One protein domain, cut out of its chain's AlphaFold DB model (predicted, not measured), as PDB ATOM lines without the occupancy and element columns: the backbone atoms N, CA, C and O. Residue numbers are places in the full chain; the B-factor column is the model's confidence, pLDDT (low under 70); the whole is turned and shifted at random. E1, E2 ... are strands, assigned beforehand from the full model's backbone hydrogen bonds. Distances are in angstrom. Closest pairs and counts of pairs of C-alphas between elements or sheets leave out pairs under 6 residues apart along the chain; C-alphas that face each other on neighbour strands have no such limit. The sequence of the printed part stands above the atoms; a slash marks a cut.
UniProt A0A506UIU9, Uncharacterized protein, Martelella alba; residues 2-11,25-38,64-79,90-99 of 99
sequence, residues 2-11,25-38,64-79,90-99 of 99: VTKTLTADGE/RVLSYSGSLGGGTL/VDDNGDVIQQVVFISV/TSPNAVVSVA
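Overview. This is residues 2 to 11, 25 to 38, 64 to 79 and 90 to 99 of the 99 residues of an uncharacterized protein of Martelella alba (UniProt A0A506UIU9). Picture one twisted sheet of four antiparallel strands, in the order E1 - E4 - E2 - E3, with no named helix over either face. Its strands' lines turn by 58 degrees from edge to edge. The 50 printed residues are all strand in class, with 24 in named elements, under half; along the chain come E1, E2, E3, E4. The whole is compact, radius of gyration of the C-alphas 11.1 A, spanning 31 by 26 by 17 A.

Arrangement. Start at edge strand E1, residues 2 to 6: it is antiparallel to E4, residues 94 to 98, with N 4 and O 96 2.8 A apart. E4 is antiparallel to E2, residues 25 to 30, with N 28 and O 97 at 2.8 A. E2 is antiparallel to edge strand E3, residues 70 to 77, with N 27 and O 74 at 2.9 A. E1 and E3 are apart.

Along the chain. Find C-alpha 2 at (-25.677, -46.890, 14.946); E1 runs 13.0 A. E2 runs 16.8 A, E3 22.9 A, and E4 13.0 A to C-alpha 98 at (-23.233, -44.486, 10.802).

Size, cuts and confidence. C-alphas 11 and 25, 38 and 64, and 79 and 90 stand 18.2, 19.0 and 31.1 A apart across three cuts. No printed residue has pLDDT under 70.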
ATOM      1  N   VAL A   2     -24.272 -47.181  14.618       83.38
ATOM      2  CA  VAL A   2     -25.677 -46.890  14.946       83.38
ATOM      3  C   VAL A   2     -26.497 -47.014  13.672       83.38
ATOM      4  O   VAL A   2     -26.131 -46.412  12.667       83.38
ATOM      5  N   THR A   3     -27.596 -47.766  13.718       88.44
ATOM      6  CA  THR A   3     -28.470 -48.016  12.564       88.44
ATOM      7  C   THR A   3     -29.883 -47.538  12.854       88.44
ATOM      8  O   THR A   3     -30.404 -47.777  13.944       88.44
ATOM      9  N   LYS A   4     -30.506 -46.866  11.884       89.00
ATOM     10  CA  LYS A   4     -31.883 -46.374  11.960       89.00
ATOM     11  C   LYS A   4     -32.583 -46.535  10.616       89.00
ATOM     12  O   LYS A   4     -31.986 -46.284   9.573       89.00
ATOM     13  N   THR A   5     -33.858 -46.909  10.650       88.62
ATOM     14  CA  THR A   5     -34.709 -46.967   9.457       88.62
ATOM     15  C   THR A   5     -35.433 -45.640   9.283       88.62
ATOM     16  O   THR A   5     -36.096 -45.173  10.209       88.62
ATOM     17  N   LEU A   6     -35.321 -45.042   8.099       86.38
ATOM     18  CA  LEU A   6     -36.038 -43.826   7.734       86.38
ATOM     19  C   LEU A   6     -37.341 -44.205   7.024       86.38
ATOM     20  O   LEU A   6     -37.313 -44.741   5.917       86.38
ATOM     21  N   THR A   7     -38.475 -43.943   7.678       82.75
ATOM     22  CA  THR A   7     -39.825 -44.308   7.200       82.75
ATOM     23  C   THR A   7     -40.704 -43.107   6.846       82.75
ATOM     24  O   THR A   7     -41.787 -43.280   6.295       82.75
ATOM     25  N   ALA A   8     -40.239 -41.888   7.127       81.31
ATOM     26  CA  ALA A   8     -40.893 -40.635   6.767       81.31
ATOM     27  C   ALA A   8     -39.854 -39.516   6.589       81.31
ATOM     28  O   ALA A   8     -38.694 -39.666   6.983       81.31
ATOM     29  N   ASP A   9     -40.285 -38.391   6.017       83.25
ATOM     30  CA  ASP A   9     -39.499 -37.158   5.989       83.25
ATOM     31  C   ASP A   9     -39.210 -36.661   7.410       83.25
ATOM     32  O   ASP A   9     -40.073 -36.697   8.291       83.25
ATOM     33  N   GLY A  10     -37.996 -36.162   7.626       79.75
ATOM     34  CA  GLY A  10     -37.594 -35.626   8.916       79.75
ATOM     35  C   GLY A  10     -36.096 -35.667   9.164       79.75
ATOM     36  O   GLY A  10     -35.305 -36.188   8.375       79.75
ATOM     37  N   GLU A  11     -35.712 -35.092  10.295       83.50
ATOM     38  CA  GLU A  11     -34.354 -35.143  10.813       83.50
ATOM     39  C   GLU A  11     -34.206 -36.309  11.788       83.50
ATOM     40  O   GLU A  11     -35.050 -36.551  12.649       83.50
ATOM     41  N   ARG A  25     -16.071 -40.289   9.536       82.38
ATOM     42  CA  ARG A  25     -17.233 -41.163   9.694       82.38
ATOM     43  C   ARG A  25     -17.610 -41.771   8.366       82.38
ATOM     44  O   ARG A  25     -17.359 -41.183   7.312       82.38
ATOM     45  N   VAL A  26     -18.262 -42.920   8.436       86.75
ATOM     46  CA  VAL A  26     -18.881 -43.543   7.269       86.75
ATOM     47  C   VAL A  26     -20.376 -43.618   7.512       86.75
ATOM     48  O   VAL A  26     -20.819 -44.292   8.440       86.75
ATOM     49  N   LEU A  27     -21.155 -42.934   6.674       89.94
ATOM     50  CA  LEU A  27     -22.589 -43.175   6.570       89.94
ATOM     51  C   LEU A  27     -22.817 -44.135   5.414       89.94
ATOM     52  O   LEU A  27     -22.291 -43.943   4.324       89.94
ATOM     53  N   SER A  28     -23.606 -45.166   5.662       90.25
ATOM     54  CA  SER A  28     -24.082 -46.098   4.650       90.25
ATOM     55  C   SER A  28     -25.600 -46.084   4.646       90.25
ATOM     56  O   SER A  28     -26.202 -45.970   5.712       90.25
ATOM     57  N   TYR A  29     -26.223 -46.218   3.482       89.62
ATOM     58  CA  TYR A  29     -27.641 -46.522   3.399       89.62
ATOM     59  C   TYR A  29     -27.931 -47.582   2.341       89.62
ATOM     60  O   TYR A  29     -27.242 -47.657   1.321       89.62
ATOM     61  N   SER A  30     -28.962 -48.382   2.586       89.12
ATOM     62  CA  SER A  30     -29.541 -49.308   1.612       89.12
ATOM     63  C   SER A  30     -31.066 -49.186   1.593       89.12
ATOM     64  O   SER A  30     -31.662 -48.618   2.513       89.12
ATOM     65  N   GLY A  31     -31.691 -49.652   0.513       86.94
ATOM     66  CA  GLY A  31     -33.118 -49.478   0.250       86.94
ATOM     67  C   GLY A  31     -33.469 -48.160  -0.454       86.94
ATOM     68  O   GLY A  31     -32.631 -47.493  -1.067       86.94
ATOM     69  N   SER A  32     -34.746 -47.780  -0.388       85.62
ATOM     70  CA  SER A  32     -35.314 -46.659  -1.138       85.62
ATOM     71  C   SER A  32     -35.467 -45.399  -0.288       85.62
ATOM     72  O   SER A  32     -36.070 -45.409   0.786       85.62
ATOM     73  N   LEU A  33     -35.006 -44.269  -0.831       86.44
ATOM     74  CA  LEU A  33     -35.285 -42.934  -0.294       86.44
ATOM     75  C   LEU A  33     -36.656 -42.393  -0.737       86.44
ATOM     76  O   LEU A  33     -36.998 -41.261  -0.401       86.44
ATOM     77  N   GLY A  34     -37.441 -43.148  -1.516       84.75
ATOM     78  CA  GLY A  34     -38.791 -42.751  -1.940       84.75
ATOM     79  C   GLY A  34     -38.833 -41.494  -2.820       84.75
ATOM     80  O   GLY A  34     -39.787 -40.722  -2.730       84.75
ATOM     81  N   GLY A  35     -37.776 -41.255  -3.607       84.19
ATOM     82  CA  GLY A  35     -37.584 -40.042  -4.417       84.19
ATOM     83  C   GLY A  35     -37.055 -38.828  -3.641       84.19
ATOM     84  O   GLY A  35     -36.789 -37.790  -4.245       84.19
ATOM     85  N   GLY A  36     -36.872 -38.962  -2.324       85.56
ATOM     86  CA  GLY A  36     -36.352 -37.909  -1.463       85.56
ATOM     87  C   GLY A  36     -34.839 -37.720  -1.567       85.56
ATOM     88  O   GLY A  36     -34.107 -38.512  -2.161       85.56
ATOM     89  N   THR A  37     -34.362 -36.648  -0.942       86.25
ATOM     90  CA  THR A  37     -32.934 -36.331  -0.818       86.25
ATOM     91  C   THR A  37     -32.473 -36.562   0.614       86.25
ATOM     92  O   THR A  37     -33.052 -35.994   1.541       86.25
ATOM     93  N   LEU A  38     -31.408 -37.349   0.776       86.00
ATOM     94  CA  LEU A  38     -30.712 -37.523   2.046       86.00
ATOM     95  C   LEU A  38     -29.626 -36.449   2.185       86.00
ATOM     96  O   LEU A  38     -28.784 -36.299   1.301       86.00
ATOM     97  N   VAL A  64     -23.607 -54.961  -1.968       82.12
ATOM     98  CA  VAL A  64     -25.047 -55.247  -1.869       82.12
ATOM     99  C   VAL A  64     -25.398 -55.735  -0.461       82.12
ATOM    100  O   VAL A  64     -24.561 -56.362   0.193       82.12
ATOM    101  N   ASP A  65     -26.595 -55.417   0.024       77.81
ATOM    102  CA  ASP A  65     -27.133 -55.978   1.266       77.81
ATOM    103  C   ASP A  65     -27.810 -57.344   1.038       77.81
ATOM    104  O   ASP A  65     -27.860 -57.854  -0.085       77.81
ATOM    105  N   ASP A  66     -28.329 -57.953   2.109       79.88
ATOM    106  CA  ASP A  66     -28.968 -59.278   2.065       79.88
ATOM    107  C   ASP A  66     -30.246 -59.314   1.202       79.88
ATOM    108  O   ASP A  66     -30.698 -60.393   0.814       79.88
ATOM    109  N   ASN A  67     -30.814 -58.150   0.865       78.31
ATOM    110  CA  ASN A  67     -31.963 -58.014  -0.030       78.31
ATOM    111  C   ASN A  67     -31.544 -57.744  -1.487       78.31
ATOM    112  O   ASN A  67     -32.403 -57.639  -2.364       78.31
ATOM    113  N   GLY A  68     -30.238 -57.661  -1.764       76.88
ATOM    114  CA  GLY A  68     -29.689 -57.342  -3.080       76.88
ATOM    115  C   GLY A  68     -29.668 -55.846  -3.402       76.88
ATOM    116  O   GLY A  68     -29.342 -55.482  -4.534       76.88
ATOM    117  N   ASP A  69     -29.980 -54.978  -2.437       80.19
ATOM    118  CA  ASP A  69     -29.944 -53.534  -2.633       80.19
ATOM    119  C   ASP A  69     -28.506 -53.022  -2.545       80.19
ATOM    120  O   ASP A  69     -27.728 -53.405  -1.669       80.19
ATOM    121  N   VAL A  70     -28.134 -52.111  -3.447       82.81
ATOM    122  CA  VAL A  70     -26.805 -51.491  -3.416       82.81
ATOM    123  C   VAL A  70     -26.684 -50.604  -2.181       82.81
ATOM    124  O   VAL A  70     -27.407 -49.619  -2.030       82.81
ATOM    125  N   ILE A  71     -25.697 -50.906  -1.343       86.38
ATOM    126  CA  ILE A  71     -25.293 -50.074  -0.218       86.38
ATOM    127  C   ILE A  71     -24.515 -48.882  -0.764       86.38
ATOM    128  O   ILE A  71     -23.390 -49.007  -1.264       86.38
ATOM    129  N   GLN A  72     -25.122 -47.712  -0.636       88.75
ATOM    130  CA  GLN A  72     -24.503 -46.434  -0.931       88.75
ATOM    131  C   GLN A  72     -23.796 -45.931   0.320       88.75
ATOM    132  O   GLN A  72     -24.375 -45.920   1.404       88.75
ATOM    133  N   GLN A  73     -22.543 -45.519   0.184       88.50
ATOM    134  CA  GLN A  73     -21.716 -45.083   1.300       88.50
ATOM    135  C   GLN A  73     -21.116 -43.720   1.042       88.50
ATOM    136  O   GLN A  73     -20.857 -43.340  -0.096       88.50
ATOM    137  N   VAL A  74     -20.845 -43.009   2.121       87.69
ATOM    138  CA  VAL A  74     -20.166 -41.732   2.089       87.69
ATOM    139  C   VAL A  74     -19.248 -41.617   3.291       87.69
ATOM    140  O   VAL A  74     -19.657 -41.813   4.437       87.69
ATOM    141  N   VAL A  75     -17.987 -41.309   3.008       86.75
ATOM    142  CA  VAL A  75     -16.980 -41.012   4.025       86.75
ATOM    143  C   VAL A  75     -16.916 -39.504   4.186       86.75
ATOM    144  O   VAL A  75     -16.777 -38.780   3.200       86.75
ATOM    145  N   PHE A  76     -17.023 -39.020   5.415       84.56
ATOM    146  CA  PHE A  76     -17.044 -37.592   5.698       84.56
ATOM    147  C   PHE A  76     -16.369 -37.254   7.015       84.56
ATOM    148  O   PHE A  76     -16.219 -38.111   7.878       84.56
ATOM    149  N   ILE A  77     -15.975 -35.993   7.180       81.88
ATOM    150  CA  ILE A  77     -15.419 -35.511   8.442       81.88
ATOM    151  C   ILE A  77     -16.565 -35.066   9.350       81.88
ATOM    152  O   ILE A  77     -17.364 -34.214   8.966       81.88
ATOM    153  N   SER A  78     -16.641 -35.620  10.560       78.38
ATOM    154  CA  SER A  78     -17.549 -35.159  11.604       78.38
ATOM    155  C   SER A  78     -16.811 -34.286  12.608       78.38
ATOM    156  O   SER A  78     -15.903 -34.757  13.289       78.38
ATOM    157  N   VAL A  79     -17.255 -33.040  12.756       72.94
ATOM    158  CA  VAL A  79     -16.819 -32.150  13.847       72.94
ATOM    159  C   VAL A  79     -17.686 -32.292  15.104       72.94
ATOM    160  O   VAL A  79     -17.395 -31.678  16.123       72.94
ATOM    161  N   THR A  90     -41.765 -39.794  -0.595       83.38
ATOM    162  CA  THR A  90     -43.170 -40.219  -0.670       83.38
ATOM    163  C   THR A  90     -43.425 -41.565   0.004       83.38
ATOM    164  O   THR A  90     -44.536 -41.821   0.463       83.38
ATOM    165  N   SER A  91     -42.418 -42.439   0.072       84.44
ATOM    166  CA  SER A  91     -42.486 -43.768   0.701       84.44
ATOM    167  C   SER A  91     -41.067 -44.316   0.922       84.44
ATOM    168  O   SER A  91     -40.620 -45.179   0.160       84.44
ATOM    169  N   PRO A  92     -40.309 -43.786   1.897       86.00
ATOM    170  CA  PRO A  92     -38.963 -44.268   2.160       86.00
ATOM    171  C   PRO A  92     -38.978 -45.531   3.021       86.00
ATOM    172  O   PRO A  92     -39.841 -45.714   3.878       86.00
ATOM    173  N   ASN A  93     -37.986 -46.390   2.812       88.81
ATOM    174  CA  ASN A  93     -37.713 -47.554   3.656       88.81
ATOM    175  C   ASN A  93     -36.208 -47.757   3.896       88.81
ATOM    176  O   ASN A  93     -35.768 -48.868   4.188       88.81
ATOM    177  N   ALA A  94     -35.419 -46.692   3.748       87.69
ATOM    178  CA  ALA A  94     -33.972 -46.788   3.772       87.69
ATOM    179  C   ALA A  94     -33.443 -47.103   5.175       87.69
ATOM    180  O   ALA A  94     -33.794 -46.441   6.157       87.69
ATOM    181  N   VAL A  95     -32.547 -48.080   5.255       90.12
ATOM    182  CA  VAL A  95     -31.777 -48.375   6.463       90.12
ATOM    183  C   VAL A  95     -30.489 -47.579   6.386       90.12
ATOM    184  O   VAL A  95     -29.691 -47.780   5.478       90.12
ATOM    185  N   VAL A  96     -30.294 -46.661   7.328       89.88
ATOM    186  CA  VAL A  96     -29.110 -45.806   7.408       89.88
ATOM    187  C   VAL A  96     -28.269 -46.231   8.600       89.88
ATOM    188  O   VAL A  96     -28.776 -46.378   9.712       89.88
ATOM    189  N   SER A  97     -26.970 -46.374   8.383       89.44
ATOM    190  CA  SER A  97     -25.995 -46.731   9.405       89.44
ATOM    191  C   SER A  97     -24.847 -45.740   9.424       89.44
ATOM    192  O   SER A  97     -24.345 -45.355   8.373       89.44
ATOM    193  N   VAL A  98     -24.394 -45.363  10.619       87.19
ATOM    194  CA  VAL A  98     -23.233 -44.486  10.802       87.19
ATOM    195  C   VAL A  98     -22.212 -45.155  11.728       87.19
ATOM    196  O   VAL A  98     -22.569 -45.685  12.790       87.19
ATOM    197  N   ALA A  99     -20.947 -45.157  11.302       84.06
ATOM    198  CA  ALA A  99     -19.784 -45.668  12.031       84.06
ATOM    199  C   ALA A  99     -18.742 -44.556  12.236       84.06
ATOM    200  O   ALA A  99     -18.491 -43.797  11.271       84.06
TER     201      ALA A  99